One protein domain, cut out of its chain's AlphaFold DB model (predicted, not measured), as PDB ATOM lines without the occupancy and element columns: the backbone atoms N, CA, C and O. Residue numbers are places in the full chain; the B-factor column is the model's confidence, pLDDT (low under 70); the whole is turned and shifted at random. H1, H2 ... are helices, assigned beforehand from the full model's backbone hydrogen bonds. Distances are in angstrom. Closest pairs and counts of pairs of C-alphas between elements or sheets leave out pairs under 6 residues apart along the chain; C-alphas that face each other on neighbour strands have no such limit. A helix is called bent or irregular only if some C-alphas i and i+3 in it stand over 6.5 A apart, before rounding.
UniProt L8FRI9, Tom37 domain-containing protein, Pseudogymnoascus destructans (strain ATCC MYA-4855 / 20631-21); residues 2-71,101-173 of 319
ATOM      1  N   LEU A   2     102.757 115.014 133.947       74.12
ATOM      2  CA  LEU A   2     102.741 115.642 132.610       74.12
ATOM      3  C   LEU A   2     101.560 116.594 132.305       74.12
ATOM      4  O   LEU A   2     101.774 117.666 131.752       74.12
ATOM      5  N   LEU A   3     100.324 116.257 132.701       80.88
ATOM      6  CA  LEU A   3      99.139 117.100 132.442       80.88
ATOM      7  C   LEU A   3      99.230 118.503 133.065       80.88
ATOM      8  O   LEU A   3      98.851 119.493 132.443       80.88
ATOM      9  N   ARG A   4      99.738 118.596 134.299       86.44
ATOM     10  CA  ARG A   4      99.820 119.865 135.031       86.44
ATOM     11  C   ARG A   4     100.920 120.746 134.448       86.44
ATOM     12  O   ARG A   4     100.702 121.938 134.250       86.44
ATOM     13  N   ASP A   5     102.053 120.148 134.104       88.44
ATOM     14  CA  ASP A   5     103.171 120.853 133.477       88.44
ATOM     15  C   ASP A   5     102.754 121.433 132.120       88.44
ATOM     16  O   ASP A   5     102.999 122.606 131.834       88.44
ATOM     17  N   PHE A   6     102.001 120.661 131.338       88.94
ATOM     18  CA  PHE A   6     101.473 121.113 130.057       88.94
ATOM     19  C   PHE A   6     100.375 122.181 130.194       88.94
ATOM     20  O   PHE A   6     100.380 123.166 129.458       88.94
ATOM     21  N   SER A   7      99.482 122.078 131.187       91.94
ATOM     22  CA  SER A   7      98.516 123.152 131.473       91.94
ATOM     23  C   SER A   7      99.206 124.476 131.841       91.94
ATOM     24  O   SER A   7      98.786 125.543 131.392       91.94
ATOM     25  N   ASN A   8     100.309 124.413 132.596       93.69
ATOM     26  CA  ASN A   8     101.115 125.580 132.953       93.69
ATOM     27  C   ASN A   8     101.842 126.157 131.732       93.69
ATOM     28  O   ASN A   8     101.909 127.380 131.579       93.69
ATOM     29  N   PHE A   9     102.343 125.298 130.842       93.06
ATOM     30  CA  PHE A   9     102.911 125.704 129.559       93.06
ATOM     31  C   PHE A   9     101.882 126.463 128.711       93.06
ATOM     32  O   PHE A   9     102.132 127.611 128.339       93.06
ATOM     33  N   ILE A  10     100.691 125.887 128.503       93.31
ATOM     34  CA  ILE A  10      99.616 126.533 127.737       93.31
ATOM     35  C   ILE A  10      99.225 127.871 128.363       93.31
ATOM     36  O   ILE A  10      99.134 128.882 127.669       93.31
ATOM     37  N   ARG A  11      99.038 127.904 129.685       93.62
ATOM     38  CA  ARG A  11      98.616 129.116 130.391       93.62
ATOM     39  C   ARG A  11      99.661 130.225 130.325       93.62
ATOM     40  O   ARG A  11      99.289 131.384 130.193       93.62
ATOM     41  N   SER A  12     100.945 129.902 130.445       92.56
ATOM     42  CA  SER A  12     102.009 130.911 130.430       92.56
ATOM     43  C   SER A  12     102.272 131.433 129.014       92.56
ATOM     44  O   SER A  12     102.146 132.635 128.772       92.56
ATOM     45  N   LYS A  13     102.563 130.540 128.061       93.50
ATOM     46  CA  LYS A  13     102.921 130.901 126.682       93.50
ATOM     47  C   LYS A  13     101.713 131.358 125.866       93.50
ATOM     48  O   LYS A  13     101.776 132.395 125.207       93.50
ATOM     49  N   GLY A  14     100.585 130.654 125.979       93.62
ATOM     50  CA  GLY A  14      99.345 131.009 125.288       93.62
ATOM     51  C   GLY A  14      98.805 132.373 125.723       93.62
ATOM     52  O   GLY A  14      98.400 133.175 124.880       93.62
ATOM     53  N   ARG A  15      98.876 132.694 127.024       94.38
ATOM     54  CA  ARG A  15      98.496 134.022 127.535       94.38
ATOM     55  C   ARG A  15      99.403 135.123 127.006       94.38
ATOM     56  O   ARG A  15      98.884 136.145 126.577       94.38
ATOM     57  N   ALA A  16     100.720 134.919 126.998       93.88
ATOM     58  CA  ALA A  16     101.657 135.915 126.482       93.88
ATOM     59  C   ALA A  16     101.408 136.230 124.996       93.88
ATOM     60  O   ALA A  16     101.403 137.397 124.608       93.88
ATOM     61  N   LEU A  17     101.136 135.209 124.176       94.88
ATOM     62  CA  LEU A  17     100.821 135.384 122.754       94.88
ATOM     63  C   LEU A  17      99.502 136.133 122.528       94.88
ATOM     64  O   LEU A  17      99.449 137.020 121.675       94.88
ATOM     65  N   LEU A  18      98.456 135.819 123.300       95.12
ATOM     66  CA  LEU A  18      97.187 136.552 123.240       95.12
ATOM     67  C   LEU A  18      97.318 137.995 123.733       95.12
ATOM     68  O   LEU A  18      96.755 138.907 123.129       95.12
ATOM     69  N   ASP A  19      98.072 138.216 124.808       95.00
ATOM     70  CA  ASP A  19      98.342 139.553 125.330       95.00
ATOM     71  C   ASP A  19      99.054 140.411 124.269       95.00
ATOM     72  O   ASP A  19      98.687 141.569 124.058       95.00
ATOM     73  N   LEU A  20     100.017 139.833 123.540       93.88
ATOM     74  CA  LEU A  20     100.704 140.508 122.437       93.88
ATOM     75  C   LEU A  20      99.777 140.805 121.250       93.88
ATOM     76  O   LEU A  20      99.797 141.918 120.726       93.88
ATOM     77  N   SER A  21      98.962 139.839 120.821       93.94
ATOM     78  CA  SER A  21      98.133 139.993 119.621       93.94
ATOM     79  C   SER A  21      96.912 140.893 119.832       93.94
ATOM     80  O   SER A  21      96.589 141.680 118.942       93.94
ATOM     81  N   LEU A  22      96.242 140.808 120.989       93.88
ATOM     82  CA  LEU A  22      94.972 141.500 121.244       93.88
ATOM     83  C   LEU A  22      95.115 142.825 121.998       93.88
ATOM     84  O   LEU A  22      94.278 143.712 121.803       93.88
ATOM     85  N   PHE A  23      96.112 142.952 122.883       93.50
ATOM     86  CA  PHE A  23      96.244 144.100 123.792       93.50
ATOM     87  C   PHE A  23      97.489 144.952 123.540       93.50
ATOM     88  O   PHE A  23      97.413 146.177 123.685       93.50
ATOM     89  N   ALA A  24      98.622 144.331 123.198       92.31
ATOM     90  CA  ALA A  24      99.859 145.068 122.962       92.31
ATOM     91  C   ALA A  24      99.829 145.820 121.628       92.31
ATOM     92  O   ALA A  24     100.261 146.963 121.595       92.31
ATOM     93  N   ASP A  25      99.272 145.231 120.564       90.75
ATOM     94  CA  ASP A  25      99.106 145.929 119.285       90.75
ATOM     95  C   ASP A  25      97.971 146.978 119.361       90.75
ATOM     96  O   ASP A  25      96.798 146.612 119.538       90.75
ATOM     97  N   PRO A  26      98.267 148.284 119.192       90.56
ATOM     98  CA  PRO A  26      97.256 149.338 119.236       90.56
ATOM     99  C   PRO A  26      96.188 149.218 118.158       90.56
ATOM    100  O   PRO A  26      95.039 149.586 118.405       90.56
ATOM    101  N   SER A  27      96.553 148.739 116.968       91.00
ATOM    102  CA  SER A  27      95.635 148.627 115.837       91.00
ATOM    103  C   SER A  27      94.561 147.585 116.141       91.00
ATOM    104  O   SER A  27      93.362 147.871 116.059       91.00
ATOM    105  N   ASN A  28      94.986 146.416 116.624       92.88
ATOM    106  CA  ASN A  28      94.090 145.339 117.042       92.88
ATOM    107  C   ASN A  28      93.249 145.741 118.259       92.88
ATOM    108  O   ASN A  28      92.024 145.571 118.258       92.88
ATOM    109  N   TYR A  29      93.885 146.343 119.269       93.94
ATOM    110  CA  TYR A  29      93.203 146.742 120.492       93.94
ATOM    111  C   TYR A  29      92.124 147.800 120.247       93.94
ATOM    112  O   TYR A  29      91.002 147.666 120.736       93.94
ATOM    113  N   ASN A  30      92.438 148.859 119.495       93.00
ATOM    114  CA  ASN A  30      91.508 149.966 119.284       93.00
ATOM    115  C   ASN A  30      90.353 149.600 118.347       93.00
ATOM    116  O   ASN A  30      89.247 150.106 118.550       93.00
ATOM    117  N   THR A  31      90.607 148.744 117.353       93.25
ATOM    118  CA  THR A  31      89.632 148.414 116.304       93.25
ATOM    119  C   THR A  31      88.671 147.306 116.726       93.25
ATOM    120  O   THR A  31      87.483 147.407 116.434       93.25
ATOM    121  N   LEU A  32      89.152 146.269 117.426       93.69
ATOM    122  CA  LEU A  32      88.352 145.073 117.717       93.69
ATOM    123  C   LEU A  32      88.253 144.771 119.217       93.69
ATOM    124  O   LEU A  32      87.148 144.692 119.753       93.69
ATOM    125  N   THR A  33      89.383 144.653 119.919       94.06
ATOM    126  CA  THR A  33      89.400 144.160 121.310       94.06
ATOM    127  C   THR A  33      88.654 145.090 122.269       94.06
ATOM    128  O   THR A  33      87.764 144.659 123.001       94.06
ATOM    129  N   ARG A  34      88.982 146.388 122.265       94.50
ATOM    130  CA  ARG A  34      88.351 147.389 123.132       94.50
ATOM    131  C   ARG A  34      86.844 147.521 122.882       94.50
ATOM    132  O   ARG A  34      86.115 147.453 123.868       94.50
ATOM    133  N   PRO A  35      86.349 147.720 121.641       93.94
ATOM    134  CA  PRO A  35      84.909 147.836 121.415       93.94
ATOM    135  C   PRO A  35      84.149 146.543 121.742       93.94
ATOM    136  O   PRO A  35      83.056 146.629 122.293       93.94
ATOM    137  N   SER A  36      84.729 145.363 121.487       92.88
ATOM    138  CA  SER A  36      84.116 144.077 121.853       92.88
ATOM    139  C   SER A  36      84.001 143.888 123.372       92.88
ATOM    140  O   SER A  36      82.960 143.467 123.872       92.88
ATOM    141  N   LEU A  37      85.029 144.264 124.138       91.94
ATOM    142  CA  LEU A  37      84.950 144.250 125.603       91.94
ATOM    143  C   LEU A  37      83.956 145.297 126.120       91.94
ATOM    144  O   LEU A  37      83.156 145.012 127.005       91.94
ATOM    145  N   ALA A  38      83.973 146.503 125.557       92.62
ATOM    146  CA  ALA A  38      83.096 147.582 125.993       92.62
ATOM    147  C   ALA A  38      81.606 147.281 125.754       92.62
ATOM    148  O   ALA A  38      80.782 147.733 126.543       92.62
ATOM    149  N   SER A  39      81.253 146.521 124.708       91.94
ATOM    150  CA  SER A  39      79.856 146.180 124.400       91.94
ATOM    151  C   SER A  39      79.263 145.100 125.310       91.94
ATOM    152  O   SER A  39      78.047 145.050 125.476       91.94
ATOM    153  N   THR A  40      80.101 144.251 125.911       90.25
ATOM    154  CA  THR A  40      79.658 143.180 126.824       90.25
ATOM    155  C   THR A  40      79.504 143.651 128.269       90.25
ATOM    156  O   THR A  40      78.791 143.032 129.058       90.25
ATOM    157  N   LEU A  41      80.159 144.756 128.627       88.94
ATOM    158  CA  LEU A  41      80.200 145.278 129.986       88.94
ATOM    159  C   LEU A  41      79.149 146.379 130.199       88.94
ATOM    160  O   LEU A  41      78.993 147.262 129.352       88.94
ATOM    161  N   PRO A  42      78.467 146.414 131.356       87.06
ATOM    162  CA  PRO A  42      77.573 147.513 131.684       87.06
ATOM    163  C   PRO A  42      78.364 148.791 131.976       87.06
ATOM    164  O   PRO A  42      79.513 148.766 132.425       87.06
ATOM    165  N   PHE A  43      77.720 149.939 131.787       83.06
ATOM    166  CA  PHE A  43      78.242 151.201 132.298       83.06
ATOM    167  C   PHE A  43      78.394 151.129 133.835       83.06
ATOM    168  O   PHE A  43      77.498 150.591 134.484       83.06
ATOM    169  N   PRO A  44      79.483 151.643 134.450       86.50
ATOM    170  CA  PRO A  44      80.642 152.329 133.857       86.50
ATOM    171  C   PRO A  44      81.831 151.404 133.515       86.50
ATOM    172  O   PRO A  44      82.880 151.885 133.082       86.50
ATOM    173  N   LEU A  45      81.699 150.087 133.713       87.75
ATOM    174  CA  LEU A  45      82.787 149.115 133.528       87.75
ATOM    175  C   LEU A  45      83.303 149.072 132.087       87.75
ATOM    176  O   LEU A  45      84.493 148.837 131.882       87.75
ATOM    177  N   SER A  46      82.454 149.391 131.108       89.62
ATOM    178  CA  SER A  46      82.827 149.479 129.691       89.62
ATOM    179  C   SER A  46      83.968 150.461 129.388       89.62
ATOM    180  O   SER A  46      84.648 150.303 128.376       89.62
ATOM    181  N   TRP A  47      84.239 151.435 130.266       86.06
ATOM    182  CA  TRP A  47      85.324 152.416 130.104       86.06
ATOM    183  C   TRP A  47      86.568 152.077 130.935       86.06
ATOM    184  O   TRP A  47      87.681 152.472 130.584       86.06
ATOM    185  N   LEU A  48      86.381 151.363 132.048       88.69
ATOM    186  CA  LEU A  48      87.422 151.088 133.039       88.69
ATOM    187  C   LEU A  48      88.142 149.766 132.754       88.69
ATOM    188  O   LEU A  48      89.372 149.737 132.672       88.69
ATOM    189  N   GLU A  49      87.390 148.680 132.563       90.25
ATOM    190  CA  GLU A  49      87.966 147.336 132.451       90.25
ATOM    191  C   GLU A  49      88.836 147.151 131.206       90.25
ATOM    192  O   GLU A  49      89.941 146.628 131.353       90.25
ATOM    193  N   PRO A  50      88.464 147.625 129.997       93.12
ATOM    194  CA  PRO A  50      89.332 147.444 128.837       93.12
ATOM    195  C   PRO A  50      90.720 148.064 129.028       93.12
ATOM    196  O   PRO A  50      91.706 147.508 128.540       93.12
ATOM    197  N   ARG A  51      90.817 149.205 129.730       91.38
ATOM    198  CA  ARG A  51      92.102 149.864 130.017       91.38
ATOM    199  C   ARG A  51      92.898 149.072 131.048       91.38
ATOM    200  O   ARG A  51      94.062 148.774 130.795       91.38
ATOM    201  N   ARG A  52      92.250 148.653 132.142       91.88
ATOM    202  CA  ARG A  52      92.865 147.818 133.187       91.88
ATOM    203  C   ARG A  52      93.429 146.517 132.610       91.88
ATOM    204  O   ARG A  52      94.564 146.150 132.904       91.88
ATOM    205  N   LEU A  53      92.661 145.845 131.749       93.25
ATOM    206  CA  LEU A  53      93.083 144.615 131.079       93.25
ATOM    207  C   LEU A  53      94.283 144.848 130.157       93.25
ATOM    208  O   LEU A  53      95.223 144.053 130.187       93.25
ATOM    209  N   ARG A  54      94.291 145.951 129.395       93.94
ATOM    210  CA  ARG A  54      95.427 146.310 128.534       93.94
ATOM    211  C   ARG A  54      96.690 146.597 129.335       93.94
ATOM    212  O   ARG A  54      97.738 146.055 129.009       93.94
ATOM    213  N   GLU A  55      96.603 147.402 130.388       92.06
ATOM    214  CA  GLU A  55      97.749 147.703 131.257       92.06
ATOM    215  C   GLU A  55      98.317 146.430 131.895       92.06
ATOM    216  O   GLU A  55      99.530 146.219 131.899       92.06
ATOM    217  N   ALA A  56      97.446 145.534 132.366       92.88
ATOM    218  CA  ALA A  56      97.863 144.256 132.924       92.88
ATOM    219  C   ALA A  56      98.522 143.343 131.872       92.88
ATOM    220  O   ALA A  56      99.483 142.646 132.191       92.88
ATOM    221  N   ALA A  57      98.024 143.334 130.631       92.44
ATOM    222  CA  ALA A  57      98.623 142.589 129.522       92.44
ATOM    223  C   ALA A  57     100.013 143.130 129.157       92.44
ATOM    224  O   ALA A  57     100.967 142.359 129.093       92.44
ATOM    225  N   LEU A  58     100.150 144.454 129.025       91.44
ATOM    226  CA  LEU A  58     101.431 145.116 128.763       91.44
ATOM    227  C   LEU A  58     102.449 144.850 129.878       91.44
ATOM    228  O   LEU A  58     103.606 144.545 129.603       91.44
ATOM    229  N   ALA A  59     102.023 144.903 131.142       91.50
ATOM    230  CA  ALA A  59     102.890 144.587 132.273       91.50
ATOM    231  C   ALA A  59     103.391 143.134 132.227       91.50
ATOM    232  O   ALA A  59     104.556 142.875 132.534       91.50
ATOM    233  N   ARG A  60     102.539 142.186 131.810       89.50
ATOM    234  CA  ARG A  60     102.928 140.779 131.658       89.50
ATOM    235  C   ARG A  60     103.895 140.565 130.506       89.50
ATOM    236  O   ARG A  60     104.806 139.770 130.668       89.50
ATOM    237  N   THR A  61     103.743 141.255 129.379       92.38
ATOM    238  CA  THR A  61     104.586 141.054 128.186       92.38
ATOM    239  C   THR A  61     105.815 141.962 128.135       92.38
ATOM    240  O   THR A  61     106.685 141.755 127.290       92.38
ATOM    241  N   ALA A  62     105.951 142.912 129.065       89.56
ATOM    242  CA  ALA A  62     107.059 143.869 129.114       89.56
ATOM    243  C   ALA A  62     108.450 143.209 129.067       89.56
ATOM    244  O   ALA A  62     109.358 143.718 128.410       89.56
ATOM    245  N   HIS A  63     108.614 142.054 129.718       88.62
ATOM    246  CA  HIS A  63     109.881 141.319 129.760       88.62
ATOM    247  C   HIS A  63     110.311 140.739 128.402       88.62
ATOM    248  O   HIS A  63     111.487 140.442 128.218       88.62
ATOM    249  N   LEU A  64     109.389 140.595 127.442       88.38
ATOM    250  CA  LEU A  64     109.694 140.093 126.098       88.38
ATOM    251  C   LEU A  64     110.396 141.151 125.233       88.38
ATOM    252  O   LEU A  64     110.996 140.814 124.214       88.38
ATOM    253  N   GLY A  65     110.331 142.433 125.616       83.75
ATOM    254  CA  GLY A  65     111.005 143.524 124.905       83.75
ATOM    255  C   GLY A  65     110.516 143.740 123.467       83.75
ATOM    256  O   GLY A  65     111.226 144.344 122.661       83.75
ATOM    257  N   ILE A  66     109.328 143.233 123.123       83.69
ATOM    258  CA  ILE A  66     108.700 143.412 121.810       83.69
ATOM    259  C   ILE A  66     107.804 144.647 121.888       83.69
ATOM    260  O   ILE A  66     106.760 144.622 122.535       83.69
ATOM    261  N   LYS A  67     108.220 145.732 121.232       79.81
ATOM    262  CA  LYS A  67     107.398 146.934 121.062       79.81
ATOM    263  C   LYS A  67     106.671 146.846 119.722       79.81
ATOM    264  O   LYS A  67     107.323 146.807 118.684       79.81
ATOM    265  N   LEU A  68     105.341 146.787 119.764       76.06
ATOM    266  CA  LEU A  68     104.467 146.805 118.577       76.06
ATOM    267  C   LEU A  68     103.872 148.194 118.309       76.06
ATOM    268  O   LEU A  68     103.260 148.423 117.263       76.06
ATOM    269  N   ASP A  69     104.103 149.122 119.238       66.06
ATOM    270  CA  ASP A  69     103.803 150.543 119.122       66.06
ATOM    271  C   ASP A  69     104.816 151.190 118.166       66.06
ATOM    272  O   ASP A  69     105.771 151.838 118.581       66.06
ATOM    273  N   ALA A  70     104.650 150.949 116.866       53.44
ATOM    274  CA  ALA A  70     105.389 151.654 115.818       53.44
ATOM    275  C   ALA A  70     104.700 152.970 115.405       53.44
ATOM    276  O   ALA A  70     105.160 153.641 114.483       53.44
ATOM    277  N   ASP A  71     103.584 153.333 116.050       47.38
ATOM    278  CA  ASP A  71     102.916 154.609 115.800       47.38
ATOM    279  C   ASP A  71     103.652 155.705 116.591       47.38
ATOM    280  O   ASP A  71     103.335 156.012 117.741       47.38
ATOM    281  N   ALA A 101     112.724 153.882 107.106       65.88
ATOM    282  CA  ALA A 101     113.479 152.641 106.926       65.88
ATOM    283  C   ALA A 101     113.745 151.921 108.264       65.88
ATOM    284  O   ALA A 101     113.644 150.698 108.336       65.88
ATOM    285  N   ALA A 102     114.050 152.670 109.330       68.25
ATOM    286  CA  ALA A 102     114.282 152.123 110.665       68.25
ATOM    287  C   ALA A 102     113.009 151.539 111.297       68.25
ATOM    288  O   ALA A 102     113.076 150.471 111.901       68.25
ATOM    289  N   SER A 103     111.853 152.190 111.125       71.19
ATOM    290  CA  SER A 103     110.556 151.670 111.587       71.19
ATOM    291  C   SER A 103     110.157 150.396 110.844       71.19
ATOM    292  O   SER A 103     109.809 149.416 111.495       71.19
ATOM    293  N   ILE A 104     110.322 150.343 109.516       73.25
ATOM    294  CA  ILE A 104     110.087 149.118 108.728       73.25
ATOM    295  C   ILE A 104     111.023 147.985 109.180       73.25
ATOM    296  O   ILE A 104     110.595 146.842 109.337       73.25
ATOM    297  N   ALA A 105     112.303 148.279 109.425       73.81
ATOM    298  CA  ALA A 105     113.255 147.283 109.917       73.81
ATOM    299  C   ALA A 105     112.909 146.791 111.335       73.81
ATOM    300  O   ALA A 105     113.014 145.595 111.617       73.81
ATOM    301  N   ALA A 106     112.471 147.688 112.221       76.88
ATOM    302  CA  ALA A 106     112.022 147.347 113.568       76.88
ATOM    303  C   ALA A 106     110.739 146.500 113.546       76.88
ATOM    304  O   ALA A 106     110.644 145.519 114.284       76.88
ATOM    305  N   GLU A 107     109.795 146.818 112.659       78.19
ATOM    306  CA  GLU A 107     108.572 146.041 112.436       78.19
ATOM    307  C   GLU A 107     108.890 144.638 111.899       78.19
ATOM    308  O   GLU A 107     108.365 143.640 112.401       78.19
ATOM    309  N   GLY A 108     109.824 144.531 110.948       81.12
ATOM    310  CA  GLY A 108     110.322 143.246 110.457       81.12
ATOM    311  C   GLY A 108     110.960 142.406 111.568       81.12
ATOM    312  O   GLY A 108     110.636 141.229 111.727       81.12
ATOM    313  N   ALA A 109     111.811 143.012 112.402       84.50
ATOM    314  CA  ALA A 109     112.435 142.331 113.537       84.50
ATOM    315  C   ALA A 109     111.412 141.888 114.598       84.50
ATOM    316  O   ALA A 109     111.521 140.782 115.134       84.50
ATOM    317  N   ALA A 110     110.408 142.721 114.891       85.50
ATOM    318  CA  ALA A 110     109.317 142.374 115.797       85.50
ATOM    319  C   ALA A 110     108.497 141.199 115.250       85.50
ATOM    320  O   ALA A 110     108.247 140.245 115.980       85.50
ATOM    321  N   THR A 111     108.168 141.212 113.958       86.75
ATOM    322  CA  THR A 111     107.422 140.134 113.291       86.75
ATOM    323  C   THR A 111     108.180 138.808 113.338       86.75
ATOM    324  O   THR A 111     107.594 137.781 113.672       86.75
ATOM    325  N   ILE A 112     109.497 138.819 113.095       89.62
ATOM    326  CA  ILE A 112     110.337 137.615 113.197       89.62
ATOM    327  C   ILE A 112     110.316 137.065 114.630       89.62
ATOM    328  O   ILE A 112     110.099 135.869 114.833       89.62
ATOM    329  N   ARG A 113     110.473 137.925 115.644       90.94
ATOM    330  CA  ARG A 113     110.411 137.505 117.056       90.94
ATOM    331  C   ARG A 113     109.043 136.944 117.434       90.94
ATOM    332  O   ARG A 113     108.978 135.924 118.111       90.94
ATOM    333  N   LEU A 114     107.965 137.582 116.979       92.56
ATOM    334  CA  LEU A 114     106.601 137.101 117.190       92.56
ATOM    335  C   LEU A 114     106.379 135.738 116.534       92.56
ATOM    336  O   LEU A 114     105.802 134.853 117.161       92.56
ATOM    337  N   SER A 115     106.875 135.546 115.307       91.69
ATOM    338  CA  SER A 115     106.796 134.248 114.639       91.69
ATOM    339  C   SER A 115     107.546 133.164 115.403       91.69
ATOM    340  O   SER A 115     106.964 132.117 115.643       91.69
ATOM    341  N   ALA A 116     108.759 133.442 115.887       93.56
ATOM    342  CA  ALA A 116     109.527 132.485 116.675       93.56
ATOM    343  C   ALA A 116     108.829 132.116 117.998       93.56
ATOM    344  O   ALA A 116     108.816 130.950 118.376       93.56
ATOM    345  N   LEU A 117     108.208 133.086 118.685       94.00
ATOM    346  CA  LEU A 117     107.425 132.822 119.901       94.00
ATOM    347  C   LEU A 117     106.167 131.992 119.627       94.00
ATOM    348  O   LEU A 117     105.776 131.172 120.457       94.00
ATOM    349  N   ALA A 118     105.508 132.224 118.488       94.94
ATOM    350  CA  ALA A 118     104.371 131.410 118.078       94.94
ATOM    351  C   ALA A 118     104.814 129.987 117.732       94.94
ATOM    352  O   ALA A 118     104.171 129.042 118.173       94.94
ATOM    353  N   ASP A 119     105.923 129.833 117.011       94.81
ATOM    354  CA  ASP A 119     106.458 128.526 116.635       94.81
ATOM    355  C   ASP A 119     106.867 127.729 117.906       94.81
ATOM    356  O   ASP A 119     106.437 126.588 118.066       94.81
ATOM    357  N   GLU A 120     107.512 128.367 118.899       94.00
ATOM    358  CA  GLU A 120     107.835 127.767 120.218       94.00
ATOM    359  C   GLU A 120     106.590 127.261 120.976       94.00
ATOM    360  O   GLU A 120     106.660 126.314 121.761       94.00
ATOM    361  N   PHE A 121     105.436 127.900 120.773       94.94
ATOM    362  CA  PHE A 121     104.183 127.504 121.409       94.94
ATOM    363  C   PHE A 121     103.431 126.427 120.622       94.94
ATOM    364  O   PHE A 121     102.872 125.514 121.226       94.94
ATOM    365  N   LEU A 122     103.383 126.540 119.293       94.56
ATOM    366  CA  LEU A 122     102.560 125.688 118.437       94.56
ATOM    367  C   LEU A 122     103.221 124.337 118.142       94.56
ATOM    368  O   LEU A 122     102.505 123.340 118.056       94.56
ATOM    369  N   GLU A 123     104.550 124.273 118.029       92.69
ATOM    370  CA  GLU A 123     105.266 123.017 117.758       92.69
ATOM    371  C   GLU A 123     104.995 121.940 118.829       92.69
ATOM    372  O   GLU A 123     104.542 120.852 118.454       92.69
ATOM    373  N   PRO A 124     105.125 122.220 120.146       92.19
ATOM    374  CA  PRO A 124     104.839 121.220 121.178       92.19
ATOM    375  C   PRO A 124     103.371 120.780 121.208       92.19
ATOM    376  O   PRO A 124     103.069 119.645 121.571       92.19
ATOM    377  N   LEU A 125     102.437 121.661 120.824       90.62
ATOM    378  CA  LEU A 125     101.018 121.304 120.737       90.62
ATOM    379  C   LEU A 125     100.784 120.256 119.647       90.62
ATOM    380  O   LEU A 125     100.060 119.285 119.870       90.62
ATOM    381  N   VAL A 126     101.395 120.434 118.474       91.25
ATOM    382  CA  VAL A 126     101.267 119.468 117.378       91.25
ATOM    383  C   VAL A 126     101.939 118.148 117.724       91.25
ATOM    384  O   VAL A 126     101.363 117.095 117.459       91.25
ATOM    385  N   GLU A 127     103.113 118.195 118.352       90.25
ATOM    386  CA  GLU A 127     103.845 116.998 118.767       90.25
ATOM    387  C   GLU A 127     103.035 116.150 119.756       90.25
ATOM    388  O   GLU A 127     102.877 114.947 119.556       90.25
ATOM    389  N   ILE A 128     102.468 116.780 120.790       87.62
ATOM    390  CA  ILE A 128     101.689 116.076 121.818       87.62
ATOM    391  C   ILE A 128     100.379 115.536 121.252       87.62
ATOM    392  O   ILE A 128      99.954 114.443 121.623       87.62
ATOM    393  N   ARG A 129      99.733 116.280 120.350       87.38
ATOM    394  CA  ARG A 129      98.505 115.813 119.709       87.38
ATOM    395  C   ARG A 129      98.763 114.619 118.788       87.38
ATOM    396  O   ARG A 129      97.958 113.687 118.759       87.38
ATOM    397  N   GLY A 130      99.845 114.659 118.012       84.00
ATOM    398  CA  GLY A 130     100.114 113.678 116.967       84.00
ATOM    399  C   GLY A 130      98.906 113.497 116.038       84.00
ATOM    400  O   GLY A 130      98.341 114.464 115.529       84.00
ATOM    401  N   GLU A 131      98.483 112.247 115.853       77.62
ATOM    402  CA  GLU A 131      97.301 111.877 115.055       77.62
ATOM    403  C   GLU A 131      96.021 111.717 115.901       77.62
ATOM    404  O   GLU A 131      94.984 111.287 115.398       77.62
ATOM    405  N   GLY A 132      96.077 112.049 117.194       77.56
ATOM    406  CA  GLY A 132      94.958 111.915 118.120       77.56
ATOM    407  C   GLY A 132      93.849 112.953 117.913       77.56
ATOM    408  O   GLY A 132      94.079 114.088 117.475       77.56
ATOM    409  N   SER A 133      92.622 112.572 118.289       80.25
ATOM    410  CA  SER A 133      91.478 113.493 118.390       80.25
ATOM    411  C   SER A 133      91.554 114.402 119.624       80.25
ATOM    412  O   SER A 133      91.008 115.502 119.607       80.25
ATOM    413  N   TRP A 134      92.281 113.987 120.665       85.88
ATOM    414  CA  TRP A 134      92.521 114.741 121.900       85.88
ATOM    415  C   TRP A 134      94.023 114.794 122.202       85.88
ATOM    416  O   TRP A 134      94.768 113.908 121.784       85.88
ATOM    417  N   PHE A 135      94.475 115.810 122.942       82.06
ATOM    418  CA  PHE A 135      95.879 115.965 123.338       82.06
ATOM    419  C   PHE A 135      96.330 114.866 124.303       82.06
ATOM    420  O   PHE A 135      97.497 114.485 124.295       82.06
ATOM    421  N   VAL A 136      95.430 114.362 125.156       80.25
ATOM    422  CA  VAL A 136      95.763 113.310 126.126       80.25
ATOM    423  C   VAL A 136      94.688 112.227 126.171       80.25
ATOM    424  O   VAL A 136      93.615 112.398 126.746       80.25
ATOM    425  N   GLY A 137      95.026 111.051 125.643       74.81
ATOM    426  CA  GLY A 137      94.169 109.866 125.694       74.81
ATOM    427  C   GLY A 137      92.996 109.915 124.709       74.81
ATOM    428  O   GLY A 137      93.070 110.549 123.665       74.81
ATOM    429  N   GLY A 138      91.919 109.188 125.021       80.00
ATOM    430  CA  GLY A 138      90.754 109.024 124.136       80.00
ATOM    431  C   GLY A 138      89.530 109.874 124.492       80.00
ATOM    432  O   GLY A 138      88.450 109.616 123.967       80.00
ATOM    433  N   ARG A 139      89.650 110.833 125.417       82.44
ATOM    434  CA  ARG A 139      88.536 111.675 125.885       82.44
ATOM    435  C   ARG A 139      88.998 113.107 126.123       82.44
ATOM    436  O   ARG A 139      90.158 113.311 126.451       82.44
ATOM    437  N   ALA A 140      88.059 114.052 126.084       84.25
ATOM    438  CA  ALA A 140      88.323 115.433 126.467       84.25
ATOM    439  C   ALA A 140      88.807 115.527 127.925       84.25
ATOM    440  O   ALA A 140      88.192 114.974 128.849       84.25
ATOM    441  N   THR A 141      89.908 116.244 128.110       88.38
ATOM    442  CA  THR A 141      90.518 116.583 129.393       88.38
ATOM    443  C   THR A 141      90.503 118.098 129.616       88.38
ATOM    444  O   THR A 141      90.264 118.879 128.697       88.38
ATOM    445  N   GLU A 142      90.789 118.542 130.843       87.94
ATOM    446  CA  GLU A 142      90.904 119.974 131.175       87.94
ATOM    447  C   GLU A 142      91.930 120.698 130.289       87.94
ATOM    448  O   GLU A 142      91.738 121.849 129.902       87.94
ATOM    449  N   VAL A 143      93.003 119.996 129.926       90.25
ATOM    450  CA  VAL A 143      94.031 120.490 129.013       90.25
ATOM    451  C   VAL A 143      93.452 120.776 127.630       90.25
ATOM    452  O   VAL A 143      93.758 121.822 127.064       90.25
ATOM    453  N   ASP A 144      92.609 119.884 127.102       90.31
ATOM    454  CA  ASP A 144      91.955 120.081 125.804       90.31
ATOM    455  C   ASP A 144      91.042 121.309 125.839       90.31
ATOM    456  O   ASP A 144      91.059 122.117 124.913       90.31
ATOM    457  N   CYS A 145      90.298 121.506 126.934       90.19
ATOM    458  CA  CYS A 145      89.464 122.693 127.128       90.19
ATOM    459  C   CYS A 145      90.299 123.979 127.199       90.19
ATOM    460  O   CYS A 145      89.923 124.999 126.618       90.19
ATOM    461  N   LEU A 146      91.443 123.939 127.887       92.19
ATOM    462  CA  LEU A 146      92.355 125.074 127.982       92.19
ATOM    463  C   LEU A 146      92.959 125.405 126.611       92.19
ATOM    464  O   LEU A 146      92.926 126.560 126.188       92.19
ATOM    465  N   ALA A 147      93.463 124.395 125.900       92.56
ATOM    466  CA  ALA A 147      94.007 124.537 124.553       92.56
ATOM    467  C   ALA A 147      92.954 125.093 123.588       92.56
ATOM    468  O   ALA A 147      93.239 126.042 122.860       92.56
ATOM    469  N   LEU A 148      91.724 124.570 123.637       93.00
ATOM    470  CA  LEU A 148      90.592 125.079 122.867       93.00
ATOM    471  C   LEU A 148      90.342 126.559 123.157       93.00
ATOM    472  O   LEU A 148      90.229 127.343 122.221       93.00
ATOM    473  N   GLY A 149      90.288 126.953 124.433       92.81
ATOM    474  CA  GLY A 149      90.053 128.341 124.832       92.81
ATOM    475  C   GLY A 149      91.101 129.301 124.267       92.81
ATOM    476  O   GLY A 149      90.746 130.320 123.678       92.81
ATOM    477  N   TYR A 150      92.388 128.962 124.379       94.75
ATOM    478  CA  TYR A 150      93.455 129.794 123.819       94.75
ATOM    479  C   TYR A 150      93.438 129.797 122.286       94.75
ATOM    480  O   TYR A 150      93.421 130.867 121.682       94.75
ATOM    481  N   LEU A 151      93.397 128.628 121.644       94.44
ATOM    482  CA  LEU A 151      93.479 128.509 120.185       94.44
ATOM    483  C   LEU A 151      92.259 129.096 119.469       94.44
ATOM    484  O   LEU A 151      92.412 129.721 118.421       94.44
ATOM    485  N   ALA A 152      91.059 128.956 120.037       93.69
ATOM    486  CA  ALA A 152      89.855 129.571 119.488       93.69
ATOM    487  C   ALA A 152      89.959 131.102 119.481       93.69
ATOM    488  O   ALA A 152      89.567 131.736 118.504       93.69
ATOM    489  N   VAL A 153      90.537 131.692 120.533       93.25
ATOM    490  CA  VAL A 153      90.769 133.141 120.602       93.25
ATOM    491  C   VAL A 153      91.909 133.572 119.670       93.25
ATOM    492  O   VAL A 153      91.824 134.626 119.044       93.25
ATOM    493  N   MET A 154      92.954 132.755 119.505       94.06
ATOM    494  CA  MET A 154      94.030 133.026 118.536       94.06
ATOM    495  C   MET A 154      93.535 133.035 117.082       94.06
ATOM    496  O   MET A 154      94.133 133.697 116.239       94.06
ATOM    497  N   LEU A 155      92.449 132.315 116.796       93.81
ATOM    498  CA  LEU A 155      91.815 132.216 115.480       93.81
ATOM    499  C   LEU A 155      90.683 133.234 115.261       93.81
ATOM    500  O   LEU A 155      89.907 133.075 114.320       93.81
ATOM    501  N   VAL A 156      90.576 134.273 116.096       89.88
ATOM    502  CA  VAL A 156      89.598 135.350 115.897       89.88
ATOM    503  C   VAL A 156      89.843 136.046 114.558       89.88
ATOM    504  O   VAL A 156      90.924 136.572 114.288       89.88
ATOM    505  N   ASP A 157      88.810 136.059 113.720       87.44
ATOM    506  CA  ASP A 157      88.815 136.771 112.448       87.44
ATOM    507  C   ASP A 157      88.490 138.267 112.654       87.44
ATOM    508  O   ASP A 157      87.868 138.663 113.640       87.44
ATOM    509  N   GLY A 158      88.908 139.117 111.709       85.38
ATOM    510  CA  GLY A 158      88.617 140.560 111.728       85.38
ATOM    511  C   GLY A 158      89.656 141.439 112.431       85.38
ATOM    512  O   GLY A 158      89.457 142.650 112.533       85.38
ATOM    513  N   LEU A 159      90.774 140.869 112.889       89.62
ATOM    514  CA  LEU A 159      91.905 141.641 113.410       89.62
ATOM    515  C   LEU A 159      92.630 142.384 112.267       89.62
ATOM    516  O   LEU A 159      92.986 141.739 111.280       89.62
ATOM    517  N   PRO A 160      92.908 143.700 112.400       89.44
ATOM    518  CA  PRO A 160      93.703 144.460 111.431       89.44
ATOM    519  C   PRO A 160      95.079 143.855 111.131       89.44
ATOM    520  O   PRO A 160      95.519 143.873 109.985       89.44
ATOM    521  N   ARG A 161      95.756 143.313 112.153       90.00
ATOM    522  CA  ARG A 161      97.018 142.574 112.020       90.00
ATOM    523  C   ARG A 161      96.839 141.131 112.512       90.00
ATOM    524  O   ARG A 161      97.055 140.864 113.698       90.00
ATOM    525  N   PRO A 162      96.456 140.187 111.631       92.50
ATOM    526  CA  PRO A 162      96.103 138.814 112.001       92.50
ATOM    527  C   PRO A 162      97.305 137.845 112.039       92.50
ATOM    528  O   PRO A 162      97.146 136.658 111.762       92.50
ATOM    529  N   TRP A 163      98.504 138.311 112.410       91.56
ATOM    530  CA  TRP A 163      99.748 137.523 112.331       91.56
ATOM    531  C   TRP A 163      99.678 136.181 113.086       91.56
ATOM    532  O   TRP A 163     100.169 135.160 112.607       91.56
ATOM    533  N   LEU A 164      99.039 136.162 114.262       93.38
ATOM    534  CA  LEU A 164      98.918 134.960 115.089       93.38
ATOM    535  C   LEU A 164      97.908 133.974 114.491       93.38
ATOM    536  O   LEU A 164      98.167 132.774 114.452       93.38
ATOM    537  N   ALA A 165      96.788 134.480 113.971       93.44
ATOM    538  CA  ALA A 165      95.777 133.658 113.319       93.44
ATOM    539  C   ALA A 165      96.333 133.010 112.043       93.44
ATOM    540  O   ALA A 165      96.096 131.829 111.804       93.44
ATOM    541  N   GLU A 166      97.098 133.754 111.242       93.06
ATOM    542  CA  GLU A 166      97.790 133.231 110.057       93.06
ATOM    543  C   GLU A 166      98.779 132.123 110.424       93.06
ATOM    544  O   GLU A 166      98.788 131.067 109.789       93.06
ATOM    545  N   LYS A 167      99.545 132.313 111.503       93.31
ATOM    546  CA  LYS A 167     100.461 131.294 112.021       93.31
ATOM    547  C   LYS A 167      99.738 130.029 112.467       93.31
ATOM    548  O   LYS A 167     100.098 128.947 112.009       93.31
ATOM    549  N   VAL A 168      98.672 130.137 113.257       93.56
ATOM    550  CA  VAL A 168      97.874 128.968 113.671       93.56
ATOM    551  C   VAL A 168      97.239 128.269 112.462       93.56
ATOM    552  O   VAL A 168      97.225 127.044 112.406       93.56
ATOM    553  N   LYS A 169      96.766 129.024 111.459       92.88
ATOM    554  CA  LYS A 169      96.209 128.477 110.206       92.88
ATOM    555  C   LYS A 169      97.267 127.776 109.341       92.88
ATOM    556  O   LYS A 169      96.915 126.868 108.596       92.88
ATOM    557  N   SER A 170      98.535 128.186 109.426       92.12
ATOM    558  CA  SER A 170      99.645 127.548 108.701       92.12
ATOM    559  C   SER A 170     100.020 126.173 109.265       92.12
ATOM    560  O   SER A 170     100.536 125.321 108.541       92.12
ATOM    561  N   VAL A 171      99.719 125.935 110.544       91.62
ATOM    562  CA  VAL A 171      99.986 124.670 111.221       91.62
ATOM    563  C   VAL A 171      98.895 123.656 110.875       91.62
ATOM    564  O   VAL A 171      97.711 123.846 111.165       91.62
ATOM    565  N   LYS A 172      99.302 122.548 110.249       88.12
ATOM    566  CA  LYS A 172      98.390 121.517 109.742       88.12
ATOM    567  C   LYS A 172      97.559 120.893 110.868       88.12
ATOM    568  O   LYS A 172      98.096 120.442 111.875       88.12
ATOM    569  N   GLY A 173      96.249 120.794 110.653       86.38
ATOM    570  CA  GLY A 173      95.330 120.039 111.503       86.38
ATOM    571  C   GLY A 173      94.813 120.812 112.714       86.38
ATOM    572  O   GLY A 173      93.798 120.409 113.284       86.38
TER     573      GLY A 173
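Overview. This is residues 2 to 71 and 101 to 173 of the 319 residues of the protein "Tom37 domain-containing protein" of Pseudogymnoascus destructans (strain ATCC MYA-4855 / 20631-21) (UniProt L8FRI9). One helix, H1, runs through the middle of a helical body: H4 and H5 lie lengthwise along it, and the short H6 packs on H1, H4 and H5. At the last part of H1 the chain turns a corner into H2, and H3 folds back along H2 as a helical hairpin and crosses residues 16 to 24 of H1 with its residues 53 to 61, while H4, the longest helix, passes H1 and H6 with only part of its length. The printed part has 143 residues with six named helices, H1 to H6 in order along the chain, and no named strand; the class is all helix. It is compact, with a radius of gyration of the C-alphas of 16.3 A, and spans 46 by 44 by 27 A.

Arrangement. H1, residues 2 to 24, is the hub, touching five other helices. H2, residues 26 to 40, touches H1 about perpendicular, at 74 degrees; the closest C-alphas, of Phe 23 and Tyr 29, are 5.2 A apart. H3, residues 45 to 64, forms a helical hairpin with H2, at a steep tilt of 40 degrees, closest at the C-alphas of Ala 38 and Ser 46, 4.2 A. H3 touches residues 16 to 24 of H1 alone, closest at C-alphas Asp 19 and Ala 57, 5.2 A. H4, residues 101 to 129, touches H1 at a shallow tilt of 25 degrees, opposite ways, closest at C-alphas Lys 13 and Phe 121, 6.4 A. H5, residues 142 to 154, touches H1 at a shallow tilt of 16 degrees, the same way, closest at C-alphas Ser 7 and Val 143, 5.8 A. H6, residues 163 to 170, touches H5, closest at C-alphas Met 154 and Ala 165, 5.5 A, and H4, closest at C-alphas Ala 118 and Leu 164, 7.2 A. H6 and H1 only just touch, with 3 pairs of C-alphas within 8 A, closest at Ser 21 and Leu 164, 6.8 A. H4 and H5 are apart. Every O i to N i+4 pair is within hydrogen-bond range in H5 and H6, against 18 of 19 in H1, 7 of 11 in H2, 12 of 16 in H3 and 23 of 25 in H4.

Along the chain. H1 begins at C-alpha 2, (102.741, 115.642, 132.610), and is 31.1 A long. H2 measures 20.1 A and is irregular, with C-alphas 31 and 34 7.0 A apart; H3 measures 29.3 A and is irregular, with C-alphas 60 and 63 7.2 A apart. H4, 41.8 A, begins at C-alpha 101, (113.479, 152.641, 106.926). H5 is 18.4 A long, and H6, 10.6 A, ends at C-alpha 170, (99.645, 127.548, 108.701).

Size, cuts and confidence. The two C-alphas farthest apart, of Ala 101 and Gly 138, are 52.1 A apart. Residues 72 to 100 are not printed, and C-alphas 71 and 101 are 13.9 A apart across this cut. The link from H4 to H5, residues 130 to 141, is long. Mean pLDDT of the printed part is 88.4; residues 69 to 71 and 101 to 102 are under 70.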